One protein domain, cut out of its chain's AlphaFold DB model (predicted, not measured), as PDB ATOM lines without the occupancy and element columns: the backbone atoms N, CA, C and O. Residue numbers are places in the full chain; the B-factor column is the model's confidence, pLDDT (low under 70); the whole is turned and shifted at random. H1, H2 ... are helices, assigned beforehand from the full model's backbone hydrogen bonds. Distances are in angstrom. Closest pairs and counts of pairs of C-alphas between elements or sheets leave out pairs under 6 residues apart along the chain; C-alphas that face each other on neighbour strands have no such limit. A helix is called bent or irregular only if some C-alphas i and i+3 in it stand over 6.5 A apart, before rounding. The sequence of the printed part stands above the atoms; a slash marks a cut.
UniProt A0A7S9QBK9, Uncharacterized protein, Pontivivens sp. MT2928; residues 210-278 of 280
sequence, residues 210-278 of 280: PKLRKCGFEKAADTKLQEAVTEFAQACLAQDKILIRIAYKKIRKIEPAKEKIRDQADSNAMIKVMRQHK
ATOM      1  N   PRO A 210      -5.024  13.821 -31.863       87.56
ATOM      2  CA  PRO A 210      -5.620  14.799 -32.773       87.56
ATOM      3  C   PRO A 210      -5.207  14.619 -34.241       87.56
ATOM      4  O   PRO A 210      -6.044  14.780 -35.130       87.56
ATOM      5  N   LYS A 211      -3.941  14.281 -34.520       86.25
ATOM      6  CA  LYS A 211      -3.462  14.038 -35.891       86.25
ATOM      7  C   LYS A 211      -4.000  12.727 -36.454       86.25
ATOM      8  O   LYS A 211      -4.401  12.693 -37.615       86.25
ATOM      9  N   LEU A 212      -4.081  11.683 -35.632       87.75
ATOM     10  CA  LEU A 212      -4.669  10.404 -36.030       87.75
ATOM     11  C   LEU A 212      -6.161  10.543 -36.369       87.75
ATOM     12  O   LEU A 212      -6.586  10.059 -37.415       87.75
ATOM     13  N   ARG A 213      -6.938  11.305 -35.587       87.12
ATOM     14  CA  ARG A 213      -8.344  11.601 -35.932       87.12
ATOM     15  C   ARG A 213      -8.473  12.304 -37.283       87.12
ATOM     16  O   ARG A 213      -9.347  11.957 -38.068       87.12
ATOM     17  N   LYS A 214      -7.580  13.257 -37.582       84.38
ATOM     18  CA  LYS A 214      -7.536  13.928 -38.896       84.38
ATOM     19  C   LYS A 214      -7.191  12.968 -40.036       84.38
ATOM     20  O   LYS A 214      -7.679  13.157 -41.140       84.38
ATOM     21  N   CYS A 215      -6.405  11.928 -39.758       81.31
ATOM     22  CA  CYS A 215      -6.101  10.861 -40.710       81.31
ATOM     23  C   CYS A 215      -7.219   9.807 -40.839       81.31
ATOM     24  O   CYS A 215      -7.051   8.861 -41.603       81.31
ATOM     25  N   GLY A 216      -8.334   9.950 -40.111       81.62
ATOM     26  CA  GLY A 216      -9.481   9.039 -40.177       81.62
ATOM     27  C   GLY A 216      -9.446   7.868 -39.192       81.62
ATOM     28  O   GLY A 216     -10.298   6.991 -39.288       81.62
ATOM     29  N   PHE A 217      -8.507   7.841 -38.240       86.00
ATOM     30  CA  PHE A 217      -8.484   6.817 -37.189       86.00
ATOM     31  C   PHE A 217      -9.543   7.116 -36.113       86.00
ATOM     32  O   PHE A 217      -9.538   8.186 -35.495       86.00
ATOM     33  N   GLU A 218     -10.434   6.161 -35.861       83.94
ATOM     34  CA  GLU A 218     -11.442   6.166 -34.798       83.94
ATOM     35  C   GLU A 218     -10.796   5.872 -33.440       83.94
ATOM     36  O   GLU A 218     -11.066   6.563 -32.453       83.94
ATOM     37  N   LYS A 219      -9.857   4.916 -33.389       86.00
ATOM     38  CA  LYS A 219      -9.126   4.534 -32.168       86.00
ATOM     39  C   LYS A 219      -7.891   5.394 -31.908       86.00
ATOM     40  O   LYS A 219      -6.904   4.939 -31.347       86.00
ATOM     41  N   ALA A 220      -7.943   6.677 -32.251       84.94
ATOM     42  CA  ALA A 220      -6.803   7.592 -32.167       84.94
ATOM     43  C   ALA A 220      -6.145   7.725 -30.772       84.94
ATOM     44  O   ALA A 220      -5.002   8.172 -30.679       84.94
ATOM     45  N   ALA A 221      -6.855   7.383 -29.691       85.94
ATOM     46  CA  ALA A 221      -6.331   7.390 -28.321       85.94
ATOM     47  C   ALA A 221      -5.719   6.042 -27.880       85.94
ATOM     48  O   ALA A 221      -5.160   5.968 -26.790       85.94
ATOM     49  N   ASP A 222      -5.823   4.989 -28.696       88.62
ATOM     50  CA  ASP A 222      -5.242   3.674 -28.416       88.62
ATOM     51  C   ASP A 222      -3.711   3.746 -28.527       88.62
ATOM     52  O   ASP A 222      -3.159   4.114 -29.569       88.62
ATOM     53  N   THR A 223      -3.014   3.399 -27.446       88.56
ATOM     54  CA  THR A 223      -1.547   3.435 -27.378       88.56
ATOM     55  C   THR A 223      -0.898   2.445 -28.340       88.56
ATOM     56  O   THR A 223       0.079   2.797 -28.997       88.56
ATOM     57  N   LYS A 224      -1.481   1.256 -28.532       90.00
ATOM     58  CA  LYS A 224      -0.967   0.251 -29.478       90.00
ATOM     59  C   LYS A 224      -1.127   0.713 -30.922       90.00
ATOM     60  O   LYS A 224      -0.292   0.395 -31.771       90.00
ATOM     61  N   LEU A 225      -2.186   1.469 -31.222       88.94
ATOM     62  CA  LEU A 225      -2.338   2.102 -32.532       88.94
ATOM     63  C   LEU A 225      -1.274   3.181 -32.743       88.94
ATOM     64  O   LEU A 225      -0.648   3.214 -33.799       88.94
ATOM     65  N   GLN A 226      -1.066   4.054 -31.755       90.12
ATOM     66  CA  GLN A 226      -0.063   5.117 -31.840       90.12
ATOM     67  C   GLN A 226       1.346   4.546 -32.043       90.12
ATOM     68  O   GLN A 226       2.083   5.038 -32.899       90.12
ATOM     69  N   GLU A 227       1.696   3.468 -31.340       89.81
ATOM     70  CA  GLU A 227       2.946   2.726 -31.538       89.81
ATOM     71  C   GLU A 227       3.049   2.163 -32.961       89.81
ATOM     72  O   GLU A 227       4.027   2.427 -33.661       89.81
ATOM     73  N   ALA A 228       2.016   1.469 -33.448       89.69
ATOM     74  CA  ALA A 228       2.018   0.890 -34.792       89.69
ATOM     75  C   ALA A 228       2.094   1.955 -35.904       89.69
ATOM     76  O   ALA A 228       2.747   1.741 -36.928       89.69
ATOM     77  N   VAL A 229       1.459   3.117 -35.714       90.12
ATOM     78  CA  VAL A 229       1.568   4.261 -36.634       90.12
ATOM     79  C   VAL A 229       2.944   4.916 -36.547       90.12
ATOM     80  O   VAL A 229       3.470   5.338 -37.574       90.12
ATOM     81  N   THR A 230       3.559   4.956 -35.367       90.25
ATOM     82  CA  THR A 230       4.933   5.446 -35.193       90.25
ATOM     83  C   THR A 230       5.921   4.549 -35.933       90.25
ATOM     84  O   THR A 230       6.715   5.053 -36.723       90.25
ATOM     85  N   GLU A 231       5.821   3.225 -35.771       89.50
ATOM     86  CA  GLU A 231       6.620   2.255 -36.534       89.50
ATOM     87  C   GLU A 231       6.404   2.416 -38.046       89.50
ATOM     88  O   GLU A 231       7.357   2.408 -38.824       89.50
ATOM     89  N   PHE A 232       5.151   2.594 -38.481       90.06
ATOM     90  CA  PHE A 232       4.823   2.802 -39.890       90.06
ATOM     91  C   PHE A 232       5.452   4.084 -40.441       90.06
ATOM     92  O   PHE A 232       6.046   4.068 -41.517       90.06
ATOM     93  N   ALA A 233       5.344   5.183 -39.700       86.44
ATOM     94  CA  ALA A 233       5.928   6.469 -40.038       86.44
ATOM     95  C   ALA A 233       7.455   6.385 -40.143       86.44
ATOM     96  O   ALA A 233       8.026   6.789 -41.153       86.44
ATOM     97  N   GLN A 234       8.108   5.773 -39.153       84.06
ATOM     98  CA  GLN A 234       9.551   5.529 -39.159       84.06
ATOM     99  C   GLN A 234       9.976   4.654 -40.344       84.06
ATOM    100  O   GLN A 234      10.936   4.987 -41.034       84.06
ATOM    101  N   ALA A 235       9.234   3.586 -40.647       83.69
ATOM    102  CA  ALA A 235       9.499   2.737 -41.807       83.69
ATOM    103  C   ALA A 235       9.337   3.498 -43.136       83.69
ATOM    104  O   ALA A 235      10.089   3.266 -44.082       83.69
ATOM    105  N   CYS A 236       8.391   4.440 -43.207       80.25
ATOM    106  CA  CYS A 236       8.219   5.316 -44.364       80.25
ATOM    107  C   CYS A 236       9.358   6.328 -44.516       80.25
ATOM    108  O   CYS A 236       9.770   6.595 -45.646       80.25
ATOM    109  N   LEU A 237       9.876   6.868 -43.407       74.81
ATOM    110  CA  LEU A 237      11.067   7.722 -43.399       74.81
ATOM    111  C   LEU A 237      12.317   6.940 -43.831       74.81
ATOM    112  O   LEU A 237      13.099   7.434 -44.637       74.81
ATOM    113  N   ALA A 238      12.457   5.696 -43.366       76.44
ATOM    114  CA  ALA A 238      13.545   4.787 -43.728       76.44
ATOM    115  C   ALA A 238      13.396   4.149 -45.125       76.44
ATOM    116  O   ALA A 238      14.299   3.452 -45.581       76.44
ATOM    117  N   GLN A 239      12.262   4.364 -45.806       73.62
ATOM    118  CA  GLN A 239      11.910   3.759 -47.100       73.62
ATOM    119  C   GLN A 239      11.946   2.215 -47.126       73.62
ATOM    120  O   GLN A 239      12.073   1.602 -48.191       73.62
ATOM    121  N   ASP A 240      11.773   1.561 -45.976       79.31
ATOM    122  CA  ASP A 240      11.804   0.103 -45.870       79.31
ATOM    123  C   ASP A 240      10.434  -0.501 -46.220       79.31
ATOM    124  O   ASP A 240       9.503  -0.549 -45.414       79.31
ATOM    125  N   LYS A 241      10.306  -1.006 -47.453       78.62
ATOM    126  CA  LYS A 241       9.058  -1.593 -47.974       78.62
ATOM    127  C   LYS A 241       8.560  -2.797 -47.166       78.62
ATOM    128  O   LYS A 241       7.350  -3.039 -47.136       78.62
ATOM    129  N   ILE A 242       9.458  -3.561 -46.544       77.12
ATOM    130  CA  ILE A 242       9.098  -4.741 -45.752       77.12
ATOM    131  C   ILE A 242       8.491  -4.273 -44.430       77.12
ATOM    132  O   ILE A 242       7.377  -4.686 -44.090       77.12
ATOM    133  N   LEU A 243       9.162  -3.348 -43.739       82.62
ATOM    134  CA  LEU A 243       8.676  -2.783 -42.480       82.62
ATOM    135  C   LEU A 243       7.378  -1.990 -42.664       82.62
ATOM    136  O   LEU A 243       6.458  -2.155 -41.864       82.62
ATOM    137  N   ILE A 244       7.234  -1.237 -43.762       82.31
ATOM    138  CA  ILE A 244       5.979  -0.556 -44.123       82.31
ATOM    139  C   ILE A 244       4.830  -1.568 -44.205       82.31
ATOM    140  O   ILE A 244       3.761  -1.349 -43.632       82.31
ATOM    141  N   ARG A 245       5.034  -2.706 -44.883       82.94
ATOM    142  CA  ARG A 245       3.993  -3.735 -45.042       82.94
ATOM    143  C   ARG A 245       3.652  -4.418 -43.717       82.94
ATOM    144  O   ARG A 245       2.483  -4.732 -43.484       82.94
ATOM    145  N   ILE A 246       4.644  -4.658 -42.860       83.75
ATOM    146  CA  ILE A 246       4.451  -5.255 -41.530       83.75
ATOM    147  C   ILE A 246       3.670  -4.295 -40.624       83.75
ATOM    148  O   ILE A 246       2.632  -4.686 -40.085       83.75
ATOM    149  N   ALA A 247       4.112  -3.043 -40.507       87.88
ATOM    150  CA  ALA A 247       3.466  -2.030 -39.676       87.88
ATOM    151  C   ALA A 247       2.044  -1.712 -40.172       87.88
ATOM    152  O   ALA A 247       1.107  -1.648 -39.377       87.88
ATOM    153  N   TYR A 248       1.831  -1.658 -41.492       87.88
ATOM    154  CA  TYR A 248       0.496  -1.524 -42.081       87.88
ATOM    155  C   TYR A 248      -0.451  -2.649 -41.650       87.88
ATOM    156  O   TYR A 248      -1.588  -2.397 -41.254       87.88
ATOM    157  N   LYS A 249       0.015  -3.906 -41.680       86.75
ATOM    158  CA  LYS A 249      -0.780  -5.050 -41.209       86.75
ATOM    159  C   LYS A 249      -1.103  -4.945 -39.717       86.75
ATOM    160  O   LYS A 249      -2.208  -5.318 -39.333       86.75
ATOM    161  N   LYS A 250      -0.178  -4.448 -38.883       88.44
ATOM    162  CA  LYS A 250      -0.433  -4.210 -37.449       88.44
ATOM    163  C   LYS A 250      -1.537  -3.168 -37.250       88.44
ATOM    164  O   LYS A 250      -2.501  -3.453 -36.546       88.44
ATOM    165  N   ILE A 251      -1.453  -2.029 -37.942       89.06
ATOM    166  CA  ILE A 251      -2.479  -0.973 -37.910       89.06
ATOM    167  C   ILE A 251      -3.847  -1.546 -38.302       89.06
ATOM    168  O   ILE A 251      -4.815  -1.386 -37.568       89.06
ATOM    169  N   ARG A 252      -3.915  -2.310 -39.401       85.94
ATOM    170  CA  ARG A 252      -5.158  -2.936 -39.884       85.94
ATOM    171  C   ARG A 252      -5.760  -3.975 -38.930       85.94
ATOM    172  O   ARG A 252      -6.960  -4.214 -39.001       85.94
ATOM    173  N   LYS A 253      -4.964  -4.608 -38.061       87.25
ATOM    174  CA  LYS A 253      -5.481  -5.523 -37.025       87.25
ATOM    175  C   LYS A 253      -6.167  -4.768 -35.887       87.25
ATOM    176  O   LYS A 253      -7.153  -5.255 -35.346       87.25
ATOM    177  N   ILE A 254      -5.635  -3.604 -35.518       85.31
ATOM    178  CA  ILE A 254      -6.155  -2.772 -34.424       85.31
ATOM    179  C   ILE A 254      -7.366  -1.960 -34.904       85.31
ATOM    180  O   ILE A 254      -8.369  -1.836 -34.193       85.31
ATOM    181  N   GLU A 255      -7.282  -1.475 -36.141       81.25
ATOM    182  CA  GLU A 255      -8.261  -0.628 -36.811       81.25
ATOM    183  C   GLU A 255      -8.695  -1.279 -38.140       81.25
ATOM    184  O   GLU A 255      -8.222  -0.909 -39.225       81.25
ATOM    185  N   PRO A 256      -9.542  -2.327 -38.070       71.38
ATOM    186  CA  PRO A 256     -10.039  -3.012 -39.255       71.38
ATOM    187  C   PRO A 256     -10.844  -2.052 -40.130       71.38
ATOM    188  O   PRO A 256     -11.551  -1.173 -39.639       71.38
ATOM    189  N   ALA A 257     -10.725  -2.218 -41.447       61.16
ATOM    190  CA  ALA A 257     -11.342  -1.325 -42.416       61.16
ATOM    191  C   ALA A 257     -12.867  -1.274 -42.238       61.16
ATOM    192  O   ALA A 257     -13.560  -2.250 -42.515       61.16
ATOM    193  N   LYS A 258     -13.386  -0.118 -41.835       58.78
ATOM    194  CA  LYS A 258     -14.756   0.301 -42.142       58.78
ATOM    195  C   LYS A 258     -14.688   1.601 -42.934       58.78
ATOM    196  O   LYS A 258     -13.628   2.224 -42.991       58.78
ATOM    197  N   GLU A 259     -15.795   1.966 -43.573       52.38
ATOM    198  CA  GLU A 259     -15.987   2.999 -44.615       52.38
ATOM    199  C   GLU A 259     -15.344   4.387 -44.369       52.38
ATOM    200  O   GLU A 259     -15.378   5.248 -45.242       52.38
ATOM    201  N   LYS A 260     -14.719   4.623 -43.209       48.38
ATOM    202  CA  LYS A 260     -13.991   5.840 -42.830       48.38
ATOM    203  C   LYS A 260     -12.460   5.754 -42.948       48.38
ATOM    204  O   LYS A 260     -11.771   6.672 -42.527       48.38
ATOM    205  N   ILE A 261     -11.933   4.750 -43.653       52.41
ATOM    206  CA  ILE A 261     -10.659   4.852 -44.407       52.41
ATOM    207  C   ILE A 261     -11.011   5.302 -45.830       52.41
ATOM    208  O   ILE A 261     -10.757   4.633 -46.826       52.41
ATOM    209  N   ARG A 262     -11.771   6.385 -45.905       43.16
ATOM    210  CA  ARG A 262     -12.517   6.807 -47.089       43.16
ATOM    211  C   ARG A 262     -11.512   7.450 -48.057       43.16
ATOM    212  O   ARG A 262     -11.104   8.577 -47.827       43.16
ATOM    213  N   ASP A 263     -10.897   6.808 -49.049       46.91
ATOM    214  CA  ASP A 263     -11.346   5.710 -49.909       46.91
ATOM    215  C   ASP A 263     -10.162   4.950 -50.551       46.91
ATOM    216  O   ASP A 263     -10.084   4.843 -51.776       46.91
ATOM    217  N   GLN A 264      -9.170   4.454 -49.800       50.03
ATOM    218  CA  GLN A 264      -8.047   3.755 -50.452       50.03
ATOM    219  C   GLN A 264      -7.523   2.530 -49.687       50.03
ATOM    220  O   GLN A 264      -7.166   2.564 -48.509       50.03
ATOM    221  N   ALA A 265      -7.484   1.416 -50.421       54.09
ATOM    222  CA  ALA A 265      -7.234   0.058 -49.950       54.09
ATOM    223  C   ALA A 265      -5.747  -0.290 -49.724       54.09
ATOM    224  O   ALA A 265      -5.447  -1.431 -49.375       54.09
ATOM    225  N   ASP A 266      -4.812   0.651 -49.891       70.44
ATOM    226  CA  ASP A 266      -3.376   0.359 -49.884       70.44
ATOM    227  C   ASP A 266      -2.566   1.211 -48.888       70.44
ATOM    228  O   ASP A 266      -3.049   2.168 -48.279       70.44
ATOM    229  N   SER A 267      -1.314   0.814 -48.653       75.44
ATOM    230  CA  SER A 267      -0.387   1.528 -47.769       75.44
ATOM    231  C   SER A 267       0.021   2.897 -48.320       75.44
ATOM    232  O   SER A 267       0.352   3.788 -47.543       75.44
ATOM    233  N   ASN A 268      -0.022   3.094 -49.641       74.25
ATOM    234  CA  ASN A 268       0.392   4.340 -50.293       74.25
ATOM    235  C   ASN A 268      -0.575   5.483 -49.997       74.25
ATOM    236  O   ASN A 268      -0.165   6.622 -49.767       74.25
ATOM    237  N   ALA A 269      -1.861   5.171 -49.954       74.88
ATOM    238  CA  ALA A 269      -2.881   6.108 -49.549       74.88
ATOM    239  C   ALA A 269      -2.706   6.600 -48.117       74.88
ATOM    240  O   ALA A 269      -2.788   7.798 -47.848       74.88
ATOM    241  N   MET A 270      -2.413   5.670 -47.206       80.38
ATOM    242  CA  MET A 270      -2.178   5.995 -45.806       80.38
ATOM    243  C   MET A 270      -0.952   6.903 -45.656       80.38
ATOM    244  O   MET A 270      -1.020   7.900 -44.944       80.38
ATOM    245  N   ILE A 271       0.122   6.638 -46.414       81.62
ATOM    246  CA  ILE A 271       1.301   7.518 -46.487       81.62
ATOM    247  C   ILE A 271       0.906   8.927 -46.937       81.62
ATOM    248  O   ILE A 271       1.327   9.913 -46.333       81.62
ATOM    249  N   LYS A 272       0.088   9.042 -47.988       78.88
ATOM    250  CA  LYS A 272      -0.348  10.337 -48.526       78.88
ATOM    251  C   LYS A 272      -1.130  11.154 -47.492       78.88
ATOM    252  O   LYS A 272      -0.842  12.338 -47.319       78.88
ATOM    253  N   VAL A 273      -2.080  10.529 -46.798       79.44
ATOM    254  CA  VAL A 273      -2.907  11.184 -45.771       79.44
ATOM    255  C   VAL A 273      -2.066  11.580 -44.553       79.44
ATOM    256  O   VAL A 273      -2.162  12.707 -44.069       79.44
ATOM    257  N   MET A 274      -1.179  10.696 -44.092       82.50
ATOM    258  CA  MET A 274      -0.299  10.970 -42.951       82.50
ATOM    259  C   MET A 274       0.669  12.127 -43.224       82.50
ATOM    260  O   MET A 274       0.846  12.986 -42.358       82.50
ATOM    261  N   ARG A 275       1.204  12.226 -44.449       78.88
ATOM    262  CA  ARG A 275       2.016  13.375 -44.886       78.88
ATOM    263  C   ARG A 275       1.210  14.670 -44.933       78.88
ATOM    264  O   ARG A 275       1.672  15.707 -44.462       78.88
ATOM    265  N   GLN A 276      -0.019  14.621 -45.450       77.88
ATOM    266  CA  GLN A 276      -0.911  15.786 -45.498       77.88
ATOM    267  C   GLN A 276      -1.191  16.357 -44.099       77.88
ATOM    268  O   GLN A 276      -1.260  17.575 -43.927       77.88
ATOM    269  N   HIS A 277      -1.308  15.490 -43.093       81.25
ATOM    270  CA  HIS A 277      -1.557  15.882 -41.705       81.25
ATOM    271  C   HIS A 277      -0.297  15.962 -40.835       81.25
ATOM    272  O   HIS A 277      -0.415  16.132 -39.618       81.25
ATOM    273  N   LYS A 278       0.894  15.927 -41.449       78.00
ATOM    274  CA  LYS A 278       2.196  16.099 -40.787       78.00
ATOM    275  C   LYS A 278       2.411  15.118 -39.629       78.00
ATOM    276  O   LYS A 278       2.837  15.521 -38.545       78.00
TER     277      LYS A 278
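This is residues 210 to 278 of the 280 residues of an uncharacterized protein of Pontivivens sp. MT2928 (UniProt A0A7S9QBK9). Two helices of similar length, H2 and H3, lie side by side as a helical hairpin, and a shorter helix, H4, crosses over one face of it about perpendicular to both, beginning near H3 and running past H2. The short helix H1 lies near H4 but touches no helix, and a long loop, residues 255 to 266, leads from the end of H3 round to the beginning of H4. The printed part has 69 residues with four named helices, in the order H1, H2, H3, H4, and no named strand; the class is all helix. It is compact, with a radius of gyration of the C-alphas of 10.8 A, and has a rounded outline of 27 by 24 by 22 A.

The printed part begins with H1, residues 210 to 214, whose C-alpha 210 is at (-5.620, 14.799, -32.773). H2 is residues 223 to 237 and measures 20.8 A from first to last C-alpha; C-alpha 223 is at (-1.547, 3.435, -27.378). H3 is residues 241 to 254 and measures 20.4 A. H4 is residues 267 to 276 and measures 14.4 A, ending with C-alpha 276 at (-0.911, 15.786, -45.498). No helix is bent or irregular.

H2 and H3 form a hairpin and touch, with 19 pairs of C-alphas within 8 A. Their closest C-alphas are those of Phe 232 and Ala 247, 5.0 A apart. They run opposite ways at a shallow tilt of 19 degrees. H3 and H4 only just touch, with 3 pairs of C-alphas within 8 A, and H3 does so with residues 244 to 248 alone. The closest C-alphas of these two are those of Tyr 248 and Ser 267, 6.5 A apart, and their lines are about perpendicular at 84 degrees. H2 and H4 are close but not clearly touching: their closest C-alphas, those of Cys 236 and Ile 271, are 7.6 A apart. Their lines are about perpendicular at 87 degrees. H1 and H4 are near each other, with 6 pairs of C-alphas within 10 A. H1 is apart from H3, and only just apart from H2, with the closest C-alphas 8.2 A apart. In H1, H2, H3 and H4 every O i to N i+4 pair is within hydrogen-bond range.

The two C-alphas farthest apart are those of Ala 238 and Glu 259, at 29.6 A. The printed part has no cut. The link from H2 to H3 is tight with 3 residues, that from H1 to H2 is short with 8, and that from H3 to H4 is long with 12. The mean pLDDT of the printed part is 79.2, and residues 257 to 265 of the model are under 70.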